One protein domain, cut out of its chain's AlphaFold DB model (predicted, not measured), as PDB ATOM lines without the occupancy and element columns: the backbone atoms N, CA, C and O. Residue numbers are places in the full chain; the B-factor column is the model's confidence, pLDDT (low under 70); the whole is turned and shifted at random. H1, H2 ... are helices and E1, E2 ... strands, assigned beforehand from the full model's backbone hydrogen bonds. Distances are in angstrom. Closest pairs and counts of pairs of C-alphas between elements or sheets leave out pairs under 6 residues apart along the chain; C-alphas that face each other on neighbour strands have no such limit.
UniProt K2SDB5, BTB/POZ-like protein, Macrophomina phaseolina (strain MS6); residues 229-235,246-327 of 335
ATOM      1  N   ILE A 229      48.720  18.995  20.341       78.81
ATOM      2  CA  ILE A 229      47.518  19.611  19.786       78.81
ATOM      3  C   ILE A 229      46.586  18.486  19.344       78.81
ATOM      4  O   ILE A 229      46.995  17.628  18.559       78.81
ATOM      5  N   TYR A 230      45.350  18.505  19.830       77.25
ATOM      6  CA  TYR A 230      44.325  17.534  19.467       77.25
ATOM      7  C   TYR A 230      43.272  18.213  18.579       77.25
ATOM      8  O   TYR A 230      42.693  19.220  18.991       77.25
ATOM      9  N   PRO A 231      43.066  17.724  17.338       64.00
ATOM     10  CA  PRO A 231      42.177  18.348  16.356       64.00
ATOM     11  C   PRO A 231      40.686  18.159  16.636       64.00
ATOM     12  O   PRO A 231      39.889  18.850  16.018       64.00
ATOM     13  N   ASP A 232      40.318  17.288  17.574       65.31
ATOM     14  CA  ASP A 232      38.938  17.074  17.988       65.31
ATOM     15  C   ASP A 232      38.873  16.972  19.512       65.31
ATOM     16  O   ASP A 232      39.649  16.237  20.124       65.31
ATOM     17  N   HIS A 233      37.883  17.634  20.114       57.50
ATOM     18  CA  HIS A 233      37.506  17.523  21.535       57.50
ATOM     19  C   HIS A 233      37.109  16.092  21.965       57.50
ATOM     20  O   HIS A 233      36.691  15.851  23.099       57.50
ATOM     21  N   ALA A 234      37.179  15.125  21.050       53.22
ATOM     22  CA  ALA A 234      36.791  13.746  21.255       53.22
ATOM     23  C   ALA A 234      37.893  12.978  22.004       53.22
ATOM     24  O   ALA A 234      38.647  12.207  21.418       53.22
ATOM     25  N   GLY A 235      37.954  13.147  23.326       51.44
ATOM     26  CA  GLY A 235      38.396  12.044  24.185       51.44
ATOM     27  C   GLY A 235      39.653  12.238  25.023       51.44
ATOM     28  O   GLY A 235      40.251  11.240  25.420       51.44
ATOM     29  N   VAL A 246      47.996  20.187  33.578       51.62
ATOM     30  CA  VAL A 246      47.419  20.270  32.244       51.62
ATOM     31  C   VAL A 246      46.734  21.621  32.160       51.62
ATOM     32  O   VAL A 246      45.562  21.786  32.500       51.62
ATOM     33  N   LEU A 247      47.499  22.626  31.751       52.38
ATOM     34  CA  LEU A 247      46.932  23.903  31.371       52.38
ATOM     35  C   LEU A 247      46.221  23.678  30.032       52.38
ATOM     36  O   LEU A 247      46.874  23.591  28.993       52.38
ATOM     37  N   HIS A 248      44.894  23.551  30.059       53.25
ATOM     38  CA  HIS A 248      44.088  23.645  28.845       53.25
ATOM     39  C   HIS A 248      44.207  25.078  28.320       53.25
ATOM     40  O   HIS A 248      43.505  25.990  28.755       53.25
ATOM     41  N   ALA A 249      45.152  25.295  27.412       54.62
ATOM     42  CA  ALA A 249      45.216  26.520  26.643       54.62
ATOM     43  C   ALA A 249      44.293  26.349  25.435       54.62
ATOM     44  O   ALA A 249      44.646  25.670  24.472       54.62
ATOM     45  N   HIS A 250      43.109  26.962  25.475       52.06
ATOM     46  CA  HIS A 250      42.287  27.104  24.276       52.06
ATOM     47  C   HIS A 250      43.005  28.052  23.315       52.06
ATOM     48  O   HIS A 250      42.915  29.277  23.426       52.06
ATOM     49  N   CYS A 251      43.779  27.486  22.394       51.88
ATOM     50  CA  CYS A 251      44.429  28.262  21.354       51.88
ATOM     51  C   CYS A 251      43.411  28.505  20.237       51.88
ATOM     52  O   CYS A 251      43.066  27.599  19.477       51.88
ATOM     53  N   PHE A 252      42.907  29.735  20.145       52.50
ATOM     54  CA  PHE A 252      42.052  30.155  19.041       52.50
ATOM     55  C   PHE A 252      42.918  30.440  17.819       52.50
ATOM     56  O   PHE A 252      43.316  31.581  17.575       52.50
ATOM     57  N   GLN A 253      43.207  29.415  17.023       55.78
ATOM     58  CA  GLN A 253      43.801  29.649  15.716       55.78
ATOM     59  C   GLN A 253      42.690  30.002  14.729       55.78
ATOM     60  O   GLN A 253      41.945  29.150  14.246       55.78
ATOM     61  N   ARG A 254      42.564  31.297  14.424       50.44
ATOM     62  CA  ARG A 254      41.657  31.776  13.378       50.44
ATOM     63  C   ARG A 254      42.237  31.384  12.021       50.44
ATOM     64  O   ARG A 254      43.023  32.118  11.429       50.44
ATOM     65  N   SER A 255      41.875  30.196  11.548       51.47
ATOM     66  CA  SER A 255      42.193  29.754  10.197       51.47
ATOM     67  C   SER A 255      41.365  30.574   9.212       51.47
ATOM     68  O   SER A 255      40.147  30.431   9.101       51.47
ATOM     69  N   MET A 256      42.025  31.486   8.503       49.44
ATOM     70  CA  MET A 256      41.409  32.250   7.421       49.44
ATOM     71  C   MET A 256      41.367  31.362   6.172       49.44
ATOM     72  O   MET A 256      42.129  31.578   5.229       49.44
ATOM     73  N   LYS A 257      40.502  30.337   6.142       56.12
ATOM     74  CA  LYS A 257      40.230  29.648   4.875       56.12
ATOM     75  C   LYS A 257      39.601  30.658   3.923       56.12
ATOM     76  O   LYS A 257      38.526  31.201   4.180       56.12
ATOM     77  N   LYS A 258      40.301  30.932   2.823       58.84
ATOM     78  CA  LYS A 258      39.788  31.731   1.713       58.84
ATOM     79  C   LYS A 258      38.570  30.988   1.169       58.84
ATOM     80  O   LYS A 258      38.737  29.911   0.603       58.84
ATOM     81  N   LEU A 259      37.359  31.511   1.384       62.69
ATOM     82  CA  LEU A 259      36.189  30.924   0.739       62.69
ATOM     83  C   LEU A 259      36.405  30.982  -0.773       62.69
ATOM     84  O   LEU A 259      36.742  32.036  -1.321       62.69
ATOM     85  N   GLU A 260      36.236  29.834  -1.419       70.69
ATOM     86  CA  GLU A 260      36.350  29.718  -2.866       70.69
ATOM     87  C   GLU A 260      35.384  30.701  -3.536       70.69
ATOM     88  O   GLU A 260      34.241  30.889  -3.099       70.69
ATOM     89  N   ALA A 261      35.867  31.388  -4.572       78.25
ATOM     90  CA  ALA A 261      35.049  32.331  -5.317       78.25
ATOM     91  C   ALA A 261      33.853  31.590  -5.926       78.25
ATOM     92  O   ALA A 261      34.008  30.550  -6.566       78.25
ATOM     93  N   ARG A 262      32.644  32.128  -5.743       84.69
ATOM     94  CA  ARG A 262      31.450  31.551  -6.361       84.69
ATOM     95  C   ARG A 262      31.228  32.220  -7.709       84.69
ATOM     96  O   ARG A 262      31.272  33.444  -7.825       84.69
ATOM     97  N   ARG A 263      30.928  31.416  -8.727       90.12
ATOM     98  CA  ARG A 263      30.448  31.922 -10.016       90.12
ATOM     99  C   ARG A 263      29.000  32.384  -9.875       90.12
ATOM    100  O   ARG A 263      28.122  31.589  -9.539       90.12
ATOM    101  N   VAL A 264      28.759  33.670 -10.113       92.38
ATOM    102  CA  VAL A 264      27.438  34.310 -10.050       92.38
ATOM    103  C   VAL A 264      27.089  34.842 -11.433       92.38
ATOM    104  O   VAL A 264      27.956  35.359 -12.136       92.38
ATOM    105  N   TYR A 265      25.835  34.679 -11.853       95.56
ATOM    106  CA  TYR A 265      25.380  35.166 -13.153       95.56
ATOM    107  C   TYR A 265      25.555  36.688 -13.250       95.56
ATOM    108  O   TYR A 265      25.186  37.422 -12.337       95.56
ATOM    109  N   ALA A 266      26.122  37.154 -14.363       96.00
ATOM    110  CA  ALA A 266      26.269  38.571 -14.654       96.00
ATOM    111  C   ALA A 266      25.155  39.022 -15.600       96.00
ATOM    112  O   ALA A 266      25.074  38.591 -16.756       96.00
ATOM    113  N   CYS A 267      24.288  39.917 -15.121       96.62
ATOM    114  CA  CYS A 267      23.295  40.539 -15.982       96.62
ATOM    115  C   CYS A 267      24.002  41.366 -17.077       96.62
ATOM    116  O   CYS A 267      24.809  42.229 -16.735       96.62
ATOM    117  N   PRO A 268      23.643  41.220 -18.369       96.44
ATOM    118  CA  PRO A 268      24.214  42.011 -19.466       96.44
ATOM    119  C   PRO A 268      24.069  43.529 -19.298       96.44
ATOM    120  O   PRO A 268      24.746  44.296 -19.970       96.44
ATOM    121  N   ARG A 269      23.149  43.972 -18.431       96.25
ATOM    122  CA  ARG A 269      22.912  45.385 -18.104       96.25
ATOM    123  C   ARG A 269      23.461  45.804 -16.735       96.25
ATOM    124  O   ARG A 269      23.176  46.916 -16.314       96.25
ATOM    125  N   GLY A 270      24.164  44.922 -16.022       94.12
ATOM    126  CA  GLY A 270      24.723  45.216 -14.697       94.12
ATOM    127  C   GLY A 270      23.684  45.404 -13.583       94.12
ATOM    128  O   GLY A 270      23.946  46.115 -12.626       94.12
ATOM    129  N   ILE A 271      22.490  44.815 -13.708       94.44
ATOM    130  CA  ILE A 271      21.439  44.915 -12.683       94.44
ATOM    131  C   ILE A 271      21.670  43.835 -11.619       94.44
ATOM    132  O   ILE A 271      21.498  42.651 -11.911       94.44
ATOM    133  N   ASP A 272      22.014  44.239 -10.395       88.69
ATOM    134  CA  ASP A 272      22.428  43.324  -9.318       88.69
ATOM    135  C   ASP A 272      21.328  42.380  -8.813       88.69
ATOM    136  O   ASP A 272      21.628  41.279  -8.355       88.69
ATOM    137  N   VAL A 273      20.051  42.767  -8.921       93.00
ATOM    138  CA  VAL A 273      18.925  41.917  -8.480       93.00
ATOM    139  C   VAL A 273      18.650  40.734  -9.416       93.00
ATOM    140  O   VAL A 273      17.870  39.854  -9.069       93.00
ATOM    141  N   HIS A 274      19.277  40.685 -10.597       94.62
ATOM    142  CA  HIS A 274      19.166  39.549 -11.513       94.62
ATOM    143  C   HIS A 274      20.241  38.510 -11.192       94.62
ATOM    144  O   HIS A 274      21.331  38.515 -11.768       94.62
ATOM    145  N   VAL A 275      19.922  37.613 -10.265       89.88
ATOM    146  CA  VAL A 275      20.855  36.609  -9.736       89.88
ATOM    147  C   VAL A 275      20.918  35.342 -10.591       89.88
ATOM    148  O   VAL A 275      21.878  34.575 -10.478       89.88
ATOM    149  N   GLN A 276      19.939  35.122 -11.473       95.50
ATOM    150  CA  GLN A 276      19.879  33.997 -12.405       95.50
ATOM    151  C   GLN A 276      19.475  34.437 -13.825       95.50
ATOM    152  O   GLN A 276      18.821  35.466 -14.008       95.50
ATOM    153  N   PRO A 277      19.790  33.646 -14.872       95.50
ATOM    154  CA  PRO A 277      19.409  33.972 -16.249       95.50
ATOM    155  C   PRO A 277      17.896  34.134 -16.476       95.50
ATOM    156  O   PRO A 277      17.499  34.810 -17.428       95.50
ATOM    157  N   GLY A 278      17.067  33.505 -15.634       95.50
ATOM    158  CA  GLY A 278      15.604  33.591 -15.680       95.50
ATOM    159  C   GLY A 278      15.055  34.955 -15.261       95.50
ATOM    160  O   GLY A 278      14.040  35.386 -15.806       95.50
ATOM    161  N   ASP A 279      15.774  35.676 -14.398       96.00
ATOM    162  CA  ASP A 279      15.366  36.993 -13.891       96.00
ATOM    163  C   ASP A 279      15.475  38.082 -14.975       96.00
ATOM    164  O   ASP A 279      14.872  39.152 -14.898       96.00
ATOM    165  N   CYS A 280      16.235  37.812 -16.041       96.56
ATOM    166  CA  CYS A 280      16.435  38.745 -17.139       96.56
ATOM    167  C   CYS A 280      15.203  38.857 -18.056       96.56
ATOM    168  O   CYS A 280      14.881  37.958 -18.839       96.56
ATOM    169  N   GLY A 281      14.591  40.043 -18.074       96.25
ATOM    170  CA  GLY A 281      13.539  40.399 -19.030       96.25
ATOM    171  C   GLY A 281      14.023  40.618 -20.477       96.25
ATOM    172  O   GLY A 281      15.216  40.563 -20.793       96.25
ATOM    173  N   LYS A 282      13.078  40.935 -21.381       96.75
ATOM    174  CA  LYS A 282      13.322  41.128 -22.831       96.75
ATOM    175  C   LYS A 282      14.447  42.130 -23.138       96.75
ATOM    176  O   LYS A 282      15.264  41.875 -24.015       96.75
ATOM    177  N   ARG A 283      14.541  43.232 -22.381       97.06
ATOM    178  CA  ARG A 283      15.588  44.259 -22.565       97.06
ATOM    179  C   ARG A 283      16.998  43.717 -22.296       97.06
ATOM    180  O   ARG A 283      17.903  43.985 -23.072       97.06
ATOM    181  N   CYS A 284      17.186  42.925 -21.240       97.25
ATOM    182  CA  CYS A 284      18.483  42.304 -20.942       97.25
ATOM    183  C   CYS A 284      18.862  41.264 -22.003       97.25
ATOM    184  O   CYS A 284      20.019  41.187 -22.409       97.25
ATOM    185  N   LYS A 285      17.875  40.502 -22.496       95.38
ATOM    186  CA  LYS A 285      18.064  39.532 -23.584       95.38
ATOM    187  C   LYS A 285      18.460  40.210 -24.900       95.38
ATOM    188  O   LYS A 285      19.341  39.702 -25.579       95.38
ATOM    189  N   SER A 286      17.884  41.373 -25.216       96.44
ATOM    190  CA  SER A 286      18.263  42.161 -26.400       96.44
ATOM    191  C   SER A 286      19.722  42.615 -26.357       96.44
ATOM    192  O   SER A 286      20.389  42.563 -27.380       96.44
ATOM    193  N   VAL A 287      20.220  43.027 -25.184       96.69
ATOM    194  CA  VAL A 287      21.631  43.423 -25.003       96.69
ATOM    195  C   VAL A 287      22.567  42.215 -25.113       96.69
ATOM    196  O   VAL A 287      23.643  42.326 -25.683       96.69
ATOM    197  N   ARG A 288      22.156  41.045 -24.607       95.12
ATOM    198  CA  ARG A 288      22.945  39.806 -24.719       95.12
ATOM    199  C   ARG A 288      23.018  39.264 -26.151       95.12
ATOM    200  O   ARG A 288      23.991  38.605 -26.508       95.12
ATOM    201  N   GLY A 289      21.966  39.466 -26.944       94.50
ATOM    202  CA  GLY A 289      21.821  38.832 -28.252       94.50
ATOM    203  C   GLY A 289      21.807  37.303 -28.143       94.50
ATOM    204  O   GLY A 289      21.148  36.738 -27.263       94.50
ATOM    205  N   GLN A 290      22.551  36.636 -29.026       95.06
ATOM    206  CA  GLN A 290      22.693  35.172 -29.040       95.06
ATOM    207  C   GLN A 290      23.833  34.649 -28.152       95.06
ATOM    208  O   GLN A 290      24.046  33.441 -28.082       95.06
ATOM    209  N   ALA A 291      24.563  35.527 -27.456       93.75
ATOM    210  CA  ALA A 291      25.654  35.094 -26.595       93.75
ATOM    211  C   ALA A 291      25.135  34.258 -25.403       93.75
ATOM    212  O   ALA A 291      24.049  34.535 -24.864       93.75
ATOM    213  N   PRO A 292      25.901  33.248 -24.951       95.31
ATOM    214  CA  PRO A 292      25.549  32.472 -23.770       95.31
ATOM    215  C   PRO A 292      25.556  33.346 -22.498       95.31
ATOM    216  O   PRO A 292      26.197  34.400 -22.460       95.31
ATOM    217  N   PRO A 293      24.837  32.940 -21.433       96.12
ATOM    218  CA  PRO A 293      24.916  33.592 -20.128       96.12
ATOM    219  C   PRO A 293      26.364  33.683 -19.624       96.12
ATOM    220  O   PRO A 293      27.081  32.685 -19.629       96.12
ATOM    221  N   GLN A 294      26.772  34.861 -19.155       96.19
ATOM    222  CA  GLN A 294      28.080  35.062 -18.535       96.19
ATOM    223  C   GLN A 294      27.984  34.925 -17.016       96.19
ATOM    224  O   GLN A 294      26.981  35.303 -16.407       96.19
ATOM    225  N   TYR A 295      29.045  34.400 -16.411       95.12
ATOM    226  CA  TYR A 295      29.192  34.283 -14.967       95.12
ATOM    227  C   TYR A 295      30.492  34.960 -14.559       95.12
ATOM    228  O   TYR A 295      31.519  34.767 -15.207       95.12
ATOM    229  N   VAL A 296      30.440  35.739 -13.486       93.06
ATOM    230  CA  VAL A 296      31.605  36.389 -12.887       93.06
ATOM    231  C   VAL A 296      31.930  35.719 -11.564       93.06
ATOM    232  O   VAL A 296      31.038  35.283 -10.831       93.06
ATOM    233  N   GLU A 297      33.215  35.615 -11.258       89.81
ATOM    234  CA  GLU A 297      33.668  35.164  -9.949       89.81
ATOM    235  C   GLU A 297      33.470  36.306  -8.954       89.81
ATOM    236  O   GLU A 297      34.106  37.354  -9.057       89.81
ATOM    237  N   LYS A 298      32.547  36.122  -8.005       83.62
ATOM    238  CA  LYS A 298      32.393  37.024  -6.864       83.62
ATOM    239  C   LYS A 298      32.968  36.341  -5.617       83.62
ATOM    240  O   LYS A 298      32.667  35.165  -5.376       83.62
ATOM    241  N   PRO A 299      33.784  37.043  -4.809       73.50
ATOM    242  CA  PRO A 299      34.184  36.534  -3.506       73.50
ATOM    243  C   PRO A 299      32.932  36.318  -2.650       73.50
ATOM    244  O   PRO A 299      31.985  37.106  -2.715       73.50
ATOM    245  N   ALA A 300      32.914  35.241  -1.865       71.19
ATOM    246  CA  ALA A 300      31.814  34.961  -0.954       71.19
ATOM    247  C   ALA A 300      31.747  36.058   0.125       71.19
ATOM    248  O   ALA A 300      32.476  36.038   1.117       71.19
ATOM    249  N   THR A 301      30.882  37.042  -0.100       68.75
ATOM    250  CA  THR A 301      30.607  38.145   0.820       68.75
ATOM    251  C   THR A 301      29.332  37.848   1.603       68.75
ATOM    252  O   THR A 301      28.411  37.187   1.115       68.75
ATOM    253  N   LEU A 302      29.301  38.275   2.861       62.25
ATOM    254  CA  LEU A 302      28.096  38.303   3.680       62.25
ATOM    255  C   LEU A 302      27.099  39.333   3.114       62.25
ATOM    256  O   LEU A 302      27.502  40.220   2.363       62.25
ATOM    257  N   PRO A 303      25.811  39.282   3.508       59.78
ATOM    258  CA  PRO A 303      24.826  40.312   3.156       59.78
ATOM    259  C   PRO A 303      25.257  41.743   3.525       59.78
ATOM    260  O   PRO A 303      24.763  42.703   2.948       59.78
ATOM    261  N   THR A 304      26.189  41.882   4.470       70.06
ATOM    262  CA  THR A 304      26.799  43.145   4.906       70.06
ATOM    263  C   THR A 304      27.925  43.644   3.990       70.06
ATOM    264  O   THR A 304      28.459  44.720   4.229       70.06
ATOM    265  N   GLY A 305      28.310  42.887   2.957       67.88
ATOM    266  CA  GLY A 305      29.448  43.193   2.083       67.88
ATOM    267  C   GLY A 305      30.805  42.757   2.644       67.88
ATOM    268  O   GLY A 305      31.811  42.841   1.943       67.88
ATOM    269  N   GLU A 306      30.851  42.239   3.874       61.69
ATOM    270  CA  GLU A 306      32.096  41.779   4.483       61.69
ATOM    271  C   GLU A 306      32.488  40.379   3.981       61.69
ATOM    272  O   GLU A 306      31.628  39.502   3.833       61.69
ATOM    273  N   PRO A 307      33.779  40.125   3.710       56.78
ATOM    274  CA  PRO A 307      34.265  38.790   3.385       56.78
ATOM    275  C   PRO A 307      33.931  37.798   4.506       56.78
ATOM    276  O   PRO A 307      34.153  38.044   5.692       56.78
ATOM    277  N   ARG A 308      33.376  36.648   4.118       57.06
ATOM    278  CA  ARG A 308      33.003  35.584   5.048       57.06
ATOM    279  C   ARG A 308      34.288  34.879   5.506       57.06
ATOM    280  O   ARG A 308      34.970  34.263   4.695       57.06
ATOM    281  N   TYR A 309      34.625  34.969   6.789       58.78
ATOM    282  CA  TYR A 309      35.751  34.244   7.393       58.78
ATOM    283  C   TYR A 309      35.286  33.546   8.663       58.78
ATOM    284  O   TYR A 309      35.286  34.170   9.724       58.78
ATOM    285  N   VAL A 310      34.882  32.277   8.593       56.53
ATOM    286  CA  VAL A 310      34.654  31.515   9.826       56.53
ATOM    287  C   VAL A 310      34.896  30.026   9.601       56.53
ATOM    288  O   VAL A 310      33.987  29.280   9.258       56.53
ATOM    289  N   GLU A 311      36.127  29.586   9.833       54.75
ATOM    290  CA  GLU A 311      36.341  28.271  10.431       54.75
ATOM    291  C   GLU A 311      37.216  28.491  11.664       54.75
ATOM    292  O   GLU A 311      38.435  28.646  11.587       54.75
ATOM    293  N   THR A 312      36.557  28.625  12.814       57.72
ATOM    294  CA  THR A 312      37.238  28.616  14.105       57.72
ATOM    295  C   THR A 312      37.431  27.156  14.470       57.72
ATOM    296  O   THR A 312      36.501  26.520  14.955       57.72
ATOM    297  N   VAL A 313      38.617  26.616  14.192       59.16
ATOM    298  CA  VAL A 313      39.001  25.310  14.726       59.16
ATOM    299  C   VAL A 313      39.511  25.557  16.138       59.16
ATOM    300  O   VAL A 313      40.489  26.281  16.335       59.16
ATOM    301  N   VAL A 314      38.787  25.037  17.123       60.69
ATOM    302  CA  VAL A 314      39.239  25.037  18.513       60.69
ATOM    303  C   VAL A 314      40.068  23.775  18.688       60.69
ATOM    304  O   VAL A 314      39.578  22.677  18.450       60.69
ATOM    305  N   TYR A 315      41.329  23.942  19.066       66.12
ATOM    306  CA  TYR A 315      42.189  22.825  19.423       66.12
ATOM    307  C   TYR A 315      42.295  22.736  20.938       66.12
ATOM    308  O   TYR A 315      42.504  23.758  21.603       66.12
ATOM    309  N   ASP A 316      42.231  21.517  21.465       68.56
ATOM    310  CA  ASP A 316      42.674  21.259  22.828       68.56
ATOM    311  C   ASP A 316      44.188  21.060  22.818       68.56
ATOM    312  O   ASP A 316      44.743  20.284  22.031       68.56
ATOM    313  N   MET A 317      44.871  21.815  23.674       71.69
ATOM    314  CA  MET A 317      46.319  21.785  23.797       71.69
ATOM    315  C   MET A 317      46.698  21.196  25.155       71.69
ATOM    316  O   MET A 317      46.426  21.789  26.198       71.69
ATOM    317  N   LEU A 318      47.354  20.038  25.136       78.00
ATOM    318  CA  LEU A 318      47.950  19.414  26.312       78.00
ATOM    319  C   LEU A 318      49.399  19.876  26.427       78.00
ATOM    320  O   LEU A 318      50.252  19.424  25.661       78.00
ATOM    321  N   ILE A 319      49.687  20.753  27.385       78.88
ATOM    322  CA  ILE A 319      51.064  21.160  27.681       78.88
ATOM    323  C   ILE A 319      51.793  19.994  28.360       78.88
ATOM    324  O   ILE A 319      51.432  19.581  29.458       78.88
ATOM    325  N   ILE A 320      52.828  19.473  27.702       83.12
ATOM    326  CA  ILE A 320      53.703  18.411  28.214       83.12
ATOM    327  C   ILE A 320      54.765  19.011  29.131       83.12
ATOM    328  O   ILE A 320      55.041  18.489  30.209       83.12
ATOM    329  N   SER A 321      55.386  20.104  28.693       82.25
ATOM    330  CA  SER A 321      56.386  20.811  29.481       82.25
ATOM    331  C   SER A 321      56.359  22.303  29.176       82.25
ATOM    332  O   SER A 321      56.000  22.736  28.082       82.25
ATOM    333  N   ASN A 322      56.718  23.100  30.176       82.12
ATOM    334  CA  ASN A 322      56.785  24.548  30.073       82.12
ATOM    335  C   ASN A 322      58.060  25.015  30.773       82.12
ATOM    336  O   ASN A 322      58.114  25.097  32.005       82.12
ATOM    337  N   THR A 323      59.090  25.279  29.977       87.31
ATOM    338  CA  THR A 323      60.414  25.683  30.450       87.31
ATOM    339  C   THR A 323      60.616  27.164  30.181       87.31
ATOM    340  O   THR A 323      60.337  27.648  29.088       87.31
ATOM    341  N   ILE A 324      61.120  27.887  31.176       88.62
ATOM    342  CA  ILE A 324      61.347  29.329  31.098       88.62
ATOM    343  C   ILE A 324      62.844  29.575  31.225       88.62
ATOM    344  O   ILE A 324      63.468  29.098  32.172       88.62
ATOM    345  N   THR A 325      63.417  30.302  30.272       90.44
ATOM    346  CA  THR A 325      64.835  30.667  30.268       90.44
ATOM    347  C   THR A 325      65.004  32.181  30.204       90.44
ATOM    348  O   THR A 325      64.178  32.892  29.630       90.44
ATOM    349  N   PHE A 326      66.078  32.668  30.828       91.81
ATOM    350  CA  PHE A 326      66.429  34.086  30.880       91.81
ATOM    351  C   PHE A 326      67.707  34.329  30.088       91.81
ATOM    352  O   PHE A 326      68.757  33.766  30.398       91.81
ATOM    353  N   ASP A 327      67.618  35.182  29.077       90.81
ATOM    354  CA  ASP A 327      68.753  35.601  28.269       90.81
ATOM    355  C   ASP A 327      69.363  36.886  28.843       90.81
ATOM    356  O   ASP A 327      69.057  38.005  28.428       90.81
TER     357      ASP A 327
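What this domain is: This is residues 229 to 235 and 246 to 327 of the 335 residues of the protein "BTB/POZ-like protein" of Macrophomina phaseolina (strain MS6) (UniProt K2SDB5). This is a long, thin strip of two separate two-stranded ladders, one after the other: E1 with E4 towards one end, then E2 with E3, with the short helix H1 and a loop of residues 267 to 281 as a small head at the other end. At the E1 and E4 end, the long strand E4 bends aside by 78 degrees at residue 320. The printed part has 89 residues, with one named helix and four named strands in the order E1, E2, H1, E3, E4; both sheets are antiparallel, and the class is mostly strand, though under half of the residues are in named elements. The whole is extended, with a radius of gyration of the C-alphas of 24.1 A and spans of 74 by 36 by 22 A.

How they stand to each other: Residues 229 to 230 form a short antiparallel pairing with residues 316 to 317 of E4, residues 311 to 326. E1, residues 251 to 255, is antiparallel to E4 at 131 degrees; C-alphas 254 and 312 face each other at 5.5 A, but no backbone N and O across this pair are within hydrogen-bond range. E2, residues 262 to 266, is antiparallel to E3, residues 294 to 298, at 136 degrees, with N 264 and O 296 at 2.9 A and N 298 and O 262 at 3.0 A, within hydrogen-bond range. In H1, residues 282 to 288, every O i to N i+4 pair is within that range. E1 and E2 are apart, as are E3 and E4, and H1 is apart from E1 and E4.

Where its parts are: E1 begins at C-alpha 251 (44.429, 28.262, 21.354) and spans 11.5 A. E2 spans 12.0 A, H1 9.9 A from C-alpha 282 (13.322, 41.128, -22.831), and E3 12.6 A. E4 spans 36.8 A and ends at C-alpha 326 (66.429, 34.086, 30.880).

The domain as a whole: The C-alphas of Lys 282 and Phe 326, the two farthest apart, are 75.9 A apart. Residues 236 to 245 are not printed, and C-alphas 235 and 246 are 14.6 A apart across this cut. The links E2 to H1 and E3 to E4 are long. The mean pLDDT of the printed part is 77.4; 34 residues are under 70, among them 246 to 259 and 305 to 316.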